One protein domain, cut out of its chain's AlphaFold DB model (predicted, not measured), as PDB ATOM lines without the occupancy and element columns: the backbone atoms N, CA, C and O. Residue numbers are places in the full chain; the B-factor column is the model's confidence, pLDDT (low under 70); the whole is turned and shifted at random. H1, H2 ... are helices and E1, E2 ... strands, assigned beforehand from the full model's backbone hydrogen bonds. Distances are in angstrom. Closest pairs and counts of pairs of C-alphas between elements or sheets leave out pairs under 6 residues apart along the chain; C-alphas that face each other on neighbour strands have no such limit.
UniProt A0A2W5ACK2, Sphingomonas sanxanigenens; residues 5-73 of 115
ATOM      1  N   MET A   5     -52.835  24.966 -42.203       76.06
ATOM      2  CA  MET A   5     -53.058  23.610 -41.698       76.06
ATOM      3  C   MET A   5     -54.535  23.383 -41.388       76.06
ATOM      4  O   MET A   5     -55.202  24.286 -40.881       76.06
ATOM      5  N   ASN A   6     -55.039  22.179 -41.671       76.19
ATOM      6  CA  ASN A   6     -56.405  21.775 -41.334       76.19
ATOM      7  C   ASN A   6     -56.516  20.264 -41.113       76.19
ATOM      8  O   ASN A   6     -55.755  19.486 -41.694       76.19
ATOM      9  N   TYR A   7     -57.470  19.865 -40.279       79.62
ATOM     10  CA  TYR A   7     -57.771  18.476 -39.955       79.62
ATOM     11  C   TYR A   7     -59.280  18.311 -39.718       79.62
ATOM     12  O   TYR A   7     -59.986  19.276 -39.437       79.62
ATOM     13  N   ALA A   8     -59.785  17.082 -39.821       75.62
ATOM     14  CA  ALA A   8     -61.179  16.781 -39.506       75.62
ATOM     15  C   ALA A   8     -61.309  16.385 -38.022       75.62
ATOM     16  O   ALA A   8     -60.870  15.290 -37.654       75.62
ATOM     17  N   PRO A   9     -61.871  17.235 -37.137       72.81
ATOM     18  CA  PRO A   9     -62.122  16.831 -35.758       72.81
ATOM     19  C   PRO A   9     -63.143  15.685 -35.714       72.81
ATOM     20  O   PRO A   9     -64.071  15.642 -36.520       72.81
ATOM     21  N   ASN A  10     -62.996  14.786 -34.739       77.38
ATOM     22  CA  ASN A  10     -63.928  13.681 -34.460       77.38
ATOM     23  C   ASN A  10     -64.060  12.612 -35.566       77.38
ATOM     24  O   ASN A  10     -64.995  11.815 -35.533       77.38
ATOM     25  N   ILE A  11     -63.138  12.566 -36.533       75.50
ATOM     26  CA  ILE A  11     -63.042  11.476 -37.513       75.50
ATOM     27  C   ILE A  11     -61.690  10.790 -37.329       75.50
ATOM     28  O   ILE A  11     -60.669  11.432 -37.523       75.50
ATOM     29  N   GLY A  12     -61.665   9.496 -37.004       80.12
ATOM     30  CA  GLY A  12     -60.409   8.766 -36.778       80.12
ATOM     31  C   GLY A  12     -59.722   9.128 -35.455       80.12
ATOM     32  O   GLY A  12     -60.376   9.589 -34.521       80.12
ATOM     33  N   ALA A  13     -58.412   8.873 -35.354       87.00
ATOM     34  CA  ALA A  13     -57.624   9.282 -34.190       87.00
ATOM     35  C   ALA A  13     -57.285  10.784 -34.246       87.00
ATOM     36  O   ALA A  13     -57.475  11.442 -35.266       87.00
ATOM     37  N   ASN A  14     -56.797  11.346 -33.139       87.25
ATOM     38  CA  ASN A  14     -56.546  12.782 -33.047       87.25
ATOM     39  C   ASN A  14     -55.389  13.218 -33.957       87.25
ATOM     40  O   ASN A  14     -54.318  12.604 -33.982       87.25
ATOM     41  N   ALA A  15     -55.590  14.316 -34.686       87.44
ATOM     42  CA  ALA A  15     -54.542  14.924 -35.495       87.44
ATOM     43  C   ALA A  15     -53.409  15.422 -34.587       87.44
ATOM     44  O   ALA A  15     -53.638  16.226 -33.686       87.44
ATOM     45  N   THR A  16     -52.188  14.943 -34.823       89.50
ATOM     46  CA  THR A  16     -51.050  15.179 -33.927       89.50
ATOM     47  C   THR A  16     -49.821  15.646 -34.705       89.50
ATOM     48  O   THR A  16     -49.527  15.143 -35.795       89.50
ATOM     49  N   ILE A  17     -49.094  16.607 -34.129       90.25
ATOM     50  CA  ILE A  17     -47.771  17.053 -34.588       90.25
ATOM     51  C   ILE A  17     -46.727  16.611 -33.565       90.25
ATOM     52  O   ILE A  17     -46.917  16.807 -32.368       90.25
ATOM     53  N   TRP A  18     -45.602  16.072 -34.025       93.00
ATOM     54  CA  TRP A  18     -44.435  15.804 -33.186       93.00
ATOM     55  C   TRP A  18     -43.258  16.678 -33.594       93.00
ATOM     56  O   TRP A  18     -42.973  16.797 -34.787       93.00
ATOM     57  N   ALA A  19     -42.553  17.232 -32.608       94.50
ATOM     58  CA  ALA A  19     -41.250  17.852 -32.825       94.50
ATOM     59  C   ALA A  19     -40.163  16.777 -32.777       94.50
ATOM     60  O   ALA A  19     -40.146  15.951 -31.858       94.50
ATOM     61  N   LEU A  20     -39.291  16.779 -33.785       96.81
ATOM     62  CA  LEU A  20     -38.227  15.798 -33.949       96.81
ATOM     63  C   LEU A  20     -36.854  16.400 -33.649       96.81
ATOM     64  O   LEU A  20     -36.573  17.545 -34.015       96.81
ATOM     65  N   ASP A  21     -36.004  15.595 -33.024       96.81
ATOM     66  CA  ASP A  21     -34.591  15.890 -32.809       96.81
ATOM     67  C   ASP A  21     -33.743  15.613 -34.067       96.81
ATOM     68  O   ASP A  21     -34.253  15.190 -35.108       96.81
ATOM     69  N   ALA A  22     -32.430  15.846 -33.977       96.88
ATOM     70  CA  ALA A  22     -31.497  15.627 -35.087       96.88
ATOM     71  C   ALA A  22     -31.429  14.164 -35.562       96.88
ATOM     72  O   ALA A  22     -31.067  13.906 -36.710       96.88
ATOM     73  N   ALA A  23     -31.759  13.212 -34.689       97.19
ATOM     74  CA  ALA A  23     -31.798  11.788 -34.993       97.19
ATOM     75  C   ALA A  23     -33.176  11.335 -35.520       97.19
ATOM     76  O   ALA A  23     -33.345  10.169 -35.874       97.19
ATOM     77  N   GLY A  24     -34.154  12.245 -35.603       96.25
ATOM     78  CA  GLY A  24     -35.515  11.968 -36.057       96.25
ATOM     79  C   GLY A  24     -36.438  11.405 -34.973       96.25
ATOM     80  O   GLY A  24     -37.564  11.005 -35.287       96.25
ATOM     81  N   ASN A  25     -36.008  11.374 -33.709       96.69
ATOM     82  CA  ASN A  25     -36.853  10.932 -32.605       96.69
ATOM     83  C   ASN A  25     -37.806  12.049 -32.192       96.69
ATOM     84  O   ASN A  25     -37.427  13.217 -32.114       96.69
ATOM     85  N   ALA A  26     -39.051  11.682 -31.891       95.75
ATOM     86  CA  ALA A  26     -40.015  12.624 -31.348       95.75
ATOM     87  C   ALA A  26     -39.688  12.920 -29.880       95.75
ATOM     88  O   ALA A  26     -39.698  12.001 -29.063       95.75
ATOM     89  N   PHE A  27     -39.452  14.189 -29.550       95.25
ATOM     90  CA  PHE A  27     -39.219  14.636 -28.169       95.25
ATOM     91  C   PHE A  27     -40.394  15.439 -27.592       95.25
ATOM     92  O   PHE A  27     -40.479  15.628 -26.383       95.25
ATOM     93  N   ALA A  28     -41.332  15.874 -28.439       94.50
ATOM     94  CA  ALA A  28     -42.588  16.488 -28.018       94.50
ATOM     95  C   ALA A  28     -43.746  16.058 -28.930       94.50
ATOM     96  O   ALA A  28     -43.537  15.736 -30.103       94.50
ATOM     97  N   SER A  29     -44.965  16.058 -28.386       92.38
ATOM     98  CA  SER A  29     -46.204  15.651 -29.058       92.38
ATOM     99  C   SER A  29     -47.306  16.665 -28.777       92.38
ATOM    100  O   SER A  29     -47.561  16.991 -27.619       92.38
ATOM    101  N   PHE A  30     -47.989  17.119 -29.823       88.56
ATOM    102  CA  PHE A  30     -49.012  18.157 -29.752       88.56
ATOM    103  C   PHE A  30     -50.296  17.669 -30.418       88.56
ATOM    104  O   PHE A  30     -50.358  17.536 -31.642       88.56
ATOM    105  N   ASP A  31     -51.319  17.408 -29.608       88.56
ATOM    106  CA  ASP A  31     -52.659  17.078 -30.089       88.56
ATOM    107  C   ASP A  31     -53.370  18.355 -30.556       88.56
ATOM    108  O   ASP A  31     -53.686  19.244 -29.758       88.56
ATOM    109  N   LEU A  32     -53.625  18.446 -31.861       82.25
ATOM    110  CA  LEU A  32     -54.259  19.605 -32.488       82.25
ATOM    111  C   LEU A  32     -55.724  19.751 -32.074       82.25
ATOM    112  O   LEU A  32     -56.230  20.868 -32.041       82.25
ATOM    113  N   THR A  33     -56.399  18.656 -31.718       78.75
ATOM    114  CA  THR A  33     -57.800  18.698 -31.276       78.75
ATOM    115  C   THR A  33     -57.957  19.380 -29.919       78.75
ATOM    116  O   THR A  33     -58.964  20.046 -29.691       78.75
ATOM    117  N   ALA A  34     -56.949  19.256 -29.053       81.50
ATOM    118  CA  ALA A  34     -56.979  19.769 -27.688       81.50
ATOM    119  C   ALA A  34     -56.242  21.107 -27.535       81.50
ATOM    120  O   ALA A  34     -56.762  22.038 -26.926       81.50
ATOM    121  N   LEU A  35     -55.029  21.216 -28.083       75.44
ATOM    122  CA  LEU A  35     -54.152  22.370 -27.848       75.44
ATOM    123  C   LEU A  35     -54.384  23.511 -28.837       75.44
ATOM    124  O   LEU A  35     -54.020  24.655 -28.569       75.44
ATOM    125  N   ALA A  36     -54.945  23.205 -30.004       67.12
ATOM    126  CA  ALA A  36     -55.053  24.158 -31.093       67.12
ATOM    127  C   ALA A  36     -56.252  23.850 -32.001       67.12
ATOM    128  O   ALA A  36     -56.046  23.709 -33.210       67.12
ATOM    129  N   PRO A  37     -57.488  23.761 -31.464       69.19
ATOM    130  CA  PRO A  37     -58.632  23.324 -32.242       69.19
ATOM    131  C   PRO A  37     -58.853  24.233 -33.454       69.19
ATOM    132  O   PRO A  37     -59.215  25.401 -33.319       69.19
ATOM    133  N   ILE A  38     -58.628  23.693 -34.652       63.94
ATOM    134  CA  ILE A  38     -58.982  24.332 -35.922       63.94
ATOM    135  C   ILE A  38     -60.205  23.581 -36.423       63.94
ATOM    136  O   ILE A  38     -60.106  22.557 -37.088       63.94
ATOM    137  N   SER A  39     -61.377  24.079 -36.045       58.34
ATOM    138  CA  SER A  39     -62.635  23.670 -36.650       58.34
ATOM    139  C   SER A  39     -63.055  24.796 -37.580       58.34
ATOM    140  O   SER A  39     -63.366  25.896 -37.122       58.34
ATOM    141  N   THR A  40     -63.080  24.536 -38.886       60.62
ATOM    142  CA  THR A  40     -63.633  25.472 -39.874       60.62
ATOM    143  C   THR A  40     -64.893  24.895 -40.527       60.62
ATOM    144  O   THR A  40     -64.888  24.644 -41.735       60.62
ATOM    145  N   PRO A  41     -65.998  24.657 -39.783       63.31
ATOM    146  CA  PRO A  41     -67.231  24.173 -40.393       63.31
ATOM    147  C   PRO A  41     -67.676  25.135 -41.498       63.31
ATOM    148  O   PRO A  41     -67.872  26.324 -41.253       63.31
ATOM    149  N   GLY A  42     -67.783  24.632 -42.729       64.56
ATOM    150  CA  GLY A  42     -68.196  25.423 -43.892       64.56
ATOM    151  C   GLY A  42     -67.146  26.387 -44.464       64.56
ATOM    152  O   GLY A  42     -67.481  27.155 -45.362       64.56
ATOM    153  N   GLY A  43     -65.891  26.363 -43.997       64.62
ATOM    154  CA  GLY A  43     -64.818  27.226 -44.505       64.62
ATOM    155  C   GLY A  43     -63.480  26.500 -44.653       64.62
ATOM    156  O   GLY A  43     -63.251  25.466 -44.033       64.62
ATOM    157  N   PHE A  44     -62.575  27.047 -45.469       65.06
ATOM    158  CA  PHE A  44     -61.239  26.482 -45.677       65.06
ATOM    159  C   PHE A  44     -60.177  27.287 -44.907       65.06
ATOM    160  O   PHE A  44     -59.966  28.464 -45.189       65.06
ATOM    161  N   ASN A  45     -59.521  26.648 -43.931       63.03
ATOM    162  CA  ASN A  45     -58.309  27.049 -43.192       63.03
ATOM    163  C   ASN A  45     -58.272  28.434 -42.489       63.03
ATOM    164  O   ASN A  45     -57.315  28.679 -41.759       63.03
ATOM    165  N   GLN A  46     -59.254  29.333 -42.679       67.56
ATOM    166  CA  GLN A  46     -59.418  30.665 -42.044       67.56
ATOM    167  C   GLN A  46     -58.116  31.468 -41.794       67.56
ATOM    168  O   GLN A  46     -58.010  32.218 -40.828       67.56
ATOM    169  N   PHE A  47     -57.105  31.305 -42.651       61.69
ATOM    170  CA  PHE A  47     -55.765  31.890 -42.504       61.69
ATOM    171  C   PHE A  47     -55.051  31.603 -41.174       61.69
ATOM    172  O   PHE A  47     -54.153  32.342 -40.767       61.69
ATOM    173  N   GLN A  48     -55.417  30.526 -40.484       66.44
ATOM    174  CA  GLN A  48     -54.825  30.211 -39.197       66.44
ATOM    175  C   GLN A  48     -53.463  29.526 -39.376       66.44
ATOM    176  O   GLN A  48     -53.358  28.426 -39.914       66.44
ATOM    177  N   PHE A  49     -52.409  30.203 -38.913       64.38
ATOM    178  CA  PHE A  49     -51.048  29.673 -38.842       64.38
ATOM    179  C   PHE A  49     -50.787  29.040 -37.468       64.38
ATOM    180  O   PHE A  49     -51.303  29.513 -36.448       64.38
ATOM    181  N   ARG A  50     -49.985  27.969 -37.431       71.94
ATOM    182  CA  ARG A  50     -49.495  27.339 -36.198       71.94
ATOM    183  C   ARG A  50     -47.993  27.117 -36.295       71.94
ATOM    184  O   ARG A  50     -47.508  26.549 -37.271       71.94
ATOM    185  N   GLY A  51     -47.282  27.574 -35.271       74.75
ATOM    186  CA  GLY A  51     -45.867  27.295 -35.064       74.75
ATOM    187  C   GLY A  51     -45.684  26.381 -33.860       74.75
ATOM    188  O   GLY A  51     -46.478  26.421 -32.922       74.75
ATOM    189  N   VAL A  52     -44.630  25.574 -33.895       82.44
ATOM    190  CA  VAL A  52     -44.114  24.857 -32.727       82.44
ATOM    191  C   VAL A  52     -42.813  25.548 -32.340       82.44
ATOM    192  O   VAL A  52     -41.970  25.787 -33.205       82.44
ATOM    193  N   ALA A  53     -42.668  25.887 -31.063       86.75
ATOM    194  CA  ALA A  53     -41.458  26.474 -30.499       86.75
ATOM    195  C   ALA A  53     -40.997  25.634 -29.304       86.75
ATOM    196  O   ALA A  53     -41.808  24.966 -28.662       86.75
ATOM    197  N   SER A  54     -39.696  25.652 -29.033       89.19
ATOM    198  CA  SER A  54     -39.096  24.998 -27.873       89.19
ATOM    199  C   SER A  54     -37.880  25.805 -27.435       89.19
ATOM    200  O   SER A  54     -37.041  26.137 -28.271       89.19
ATOM    201  N   ASP A  55     -37.808  26.101 -26.137       91.81
ATOM    202  CA  ASP A  55     -36.644  26.732 -25.504       91.81
ATOM    203  C   ASP A  55     -35.658  25.685 -24.951       91.81
ATOM    204  O   ASP A  55     -34.490  25.987 -24.719       91.81
ATOM    205  N   ASP A  56     -36.118  24.441 -24.786       89.19
ATOM    206  CA  ASP A  56     -35.349  23.348 -24.183       89.19
ATOM    207  C   ASP A  56     -34.506  22.578 -25.207       89.19
ATOM    208  O   ASP A  56     -33.398  22.132 -24.901       89.19
ATOM    209  N   GLN A  57     -35.017  22.391 -26.431       92.69
ATOM    210  CA  GLN A  57     -34.351  21.582 -27.450       92.69
ATOM    211  C   GLN A  57     -34.579  22.115 -28.870       92.69
ATOM    212  O   GLN A  57     -35.676  22.528 -29.245       92.69
ATOM    213  N   LEU A  58     -33.533  22.046 -29.703       94.75
ATOM    214  CA  LEU A  58     -33.625  22.401 -31.118       94.75
ATOM    215  C   LEU A  58     -34.580  21.463 -31.871       94.75
ATOM    216  O   LEU A  58     -34.446  20.237 -31.826       94.75
ATOM    217  N   ILE A  59     -35.502  22.062 -32.624       94.50
ATOM    218  CA  ILE A  59     -36.437  21.352 -33.500       94.50
ATOM    219  C   ILE A  59     -35.781  21.174 -34.872       94.50
ATOM    220  O   ILE A  59     -35.603  22.143 -35.610       94.50
ATOM    221  N   TYR A  60     -35.452  19.933 -35.231       95.94
ATOM    222  CA  TYR A  60     -34.872  19.594 -36.539       95.94
ATOM    223  C   TYR A  60     -35.929  19.221 -37.576       95.94
ATOM    224  O   TYR A  60     -35.705  19.365 -38.777       95.94
ATOM    225  N   GLY A  61     -37.094  18.753 -37.129       92.38
ATOM    226  CA  GLY A  61     -38.177  18.373 -38.022       92.38
ATOM    227  C   GLY A  61     -39.533  18.344 -37.338       92.38
ATOM    228  O   GLY A  61     -39.640  18.366 -36.112       92.38
ATOM    229  N   LEU A  62     -40.576  18.274 -38.162       91.81
ATOM    230  CA  LEU A  62     -41.949  18.054 -37.729       91.81
ATOM    231  C   LEU A  62     -42.469  16.773 -38.376       91.81
ATOM    232  O   LEU A  62     -42.325  16.583 -39.585       91.81
ATOM    233  N   ARG A  63     -43.099  15.908 -37.579       92.12
ATOM    234  CA  ARG A  63     -43.859  14.754 -38.074       92.12
ATOM    235  C   ARG A  63     -45.342  14.989 -37.853       92.12
ATOM    236  O   ARG A  63     -45.739  15.476 -36.802       92.12
ATOM    237  N   PHE A  64     -46.147  14.578 -38.822       88.81
ATOM    238  CA  PHE A  64     -47.603  14.697 -38.804       88.81
ATOM    239  C   PHE A  64     -48.229  13.301 -38.814       88.81
ATOM    240  O   PHE A  64     -47.689  12.393 -39.450       88.81
ATOM    241  N   GLY A  65     -49.347  13.113 -38.115       88.50
ATOM    242  CA  GLY A  65     -50.038  11.823 -38.084       88.50
ATOM    243  C   GLY A  65     -51.240  11.788 -37.147       88.50
ATOM    244  O   GLY A  65     -51.775  12.823 -36.756       88.50
ATOM    245  N   GLY A  66     -51.695  10.575 -36.827       86.75
ATOM    246  CA  GLY A  66     -52.929  10.324 -36.072       86.75
ATOM    247  C   GLY A  66     -54.197  10.456 -36.924       86.75
ATOM    248  O   GLY A  66     -55.062   9.590 -36.866       86.75
ATOM    249  N   ASN A  67     -54.264  11.458 -37.803       84.94
ATOM    250  CA  ASN A  67     -55.341  11.626 -38.778       84.94
ATOM    251  C   ASN A  67     -54.832  12.195 -40.109       84.94
ATOM    252  O   ASN A  67     -53.661  12.557 -40.239       84.94
ATOM    253  N   TYR A  68     -55.740  12.342 -41.074       79.69
ATOM    254  CA  TYR A  68     -55.544  13.198 -42.234       79.69
ATOM    255  C   TYR A  68     -55.292  14.649 -41.798       79.69
ATOM    256  O   TYR A  68     -56.128  15.279 -41.145       79.69
ATOM    257  N   ILE A  69     -54.128  15.172 -42.185       81.62
ATOM    258  CA  ILE A  69     -53.713  16.558 -41.965       81.62
ATOM    259  C   ILE A  69     -53.379  17.153 -43.329       81.62
ATOM    260  O   ILE A  69     -52.473  16.679 -44.018       81.62
ATOM    261  N   LEU A  70     -54.101  18.203 -43.715       79.44
ATOM    262  CA  LEU A  70     -53.809  18.964 -44.923       79.44
ATOM    263  C   LEU A  70     -52.824  20.086 -44.588       79.44
ATOM    264  O   LEU A  70     -53.130  20.953 -43.769       79.44
ATOM    265  N   VAL A  71     -51.674  20.093 -45.262       80.50
ATOM    266  CA  VAL A  71     -50.680  21.173 -45.203       80.50
ATOM    267  C   VAL A  71     -50.579  21.792 -46.591       80.50
ATOM    268  O   VAL A  71     -50.227  21.110 -47.551       80.50
ATOM    269  N   THR A  72     -50.913  23.076 -46.715       79.25
ATOM    270  CA  THR A  72     -50.948  23.760 -48.016       79.25
ATOM    271  C   THR A  72     -50.354  25.166 -47.952       79.25
ATOM    272  O   THR A  72     -50.481  25.879 -46.954       79.25
ATOM    273  N   GLY A  73     -49.708  25.573 -49.049       76.50
ATOM    274  CA  GLY A  73     -49.272  26.952 -49.282       76.50
ATOM    275  C   GLY A  73     -50.368  27.857 -49.860       76.50
ATOM    276  O   GLY A  73     -50.135  29.050 -50.032       76.50
TER     277      GLY A  73
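Overview. This is residues 5 to 73 of the 115 residues of a protein of Sphingomonas sanxanigenens (UniProt A0A2W5ACK2). With little regular structure, a small antiparallel sheet, E3 - E2 - E4, has the antiparallel pair E1 and E5 toward one end, while a long loop, residues 36 to 60, sweeps past one face. Of 69 printed residues, 27 are in named elements, mostly strand: E1 E2 E3 H1 E4 E5. It is compact, radius of gyration of the C-alphas 12.6 A, but elongated, spanning 39 by 24 by 20 A.

Along the chain. E2 is residues 16 to 20, 12.8 A; E3, 26 to 31, and E4, 61 to 65, are each 13.5 A. H1 is residues 32 to 35. E1, residues 5 to 7, begins at C-alpha 5 (-53.058, 23.610, -41.698); E5, residues 69 to 72, ends at C-alpha 72 (-50.948, 23.760, -48.016).

Arrangement. Hairpin E2 and E3 has N 17 and O 30 at 2.9 A; E2 and E4, N 18 and O 63 at 2.8 A; E1 and E5, N 70 and O 6 at 2.9 A, within hydrogen-bond range. E3, H1, E4 form a split strand-helix-strand unit, E2 between its same-way strands, with a right-handed crossover. H1 only grazes the sheet; it is too short for an O i to N i+4 pair.

Size, cuts and confidence. The printed part has no cut. The H1 to E4 link is long, 25 residues. Residues 36 to 49 have pLDDT under 70.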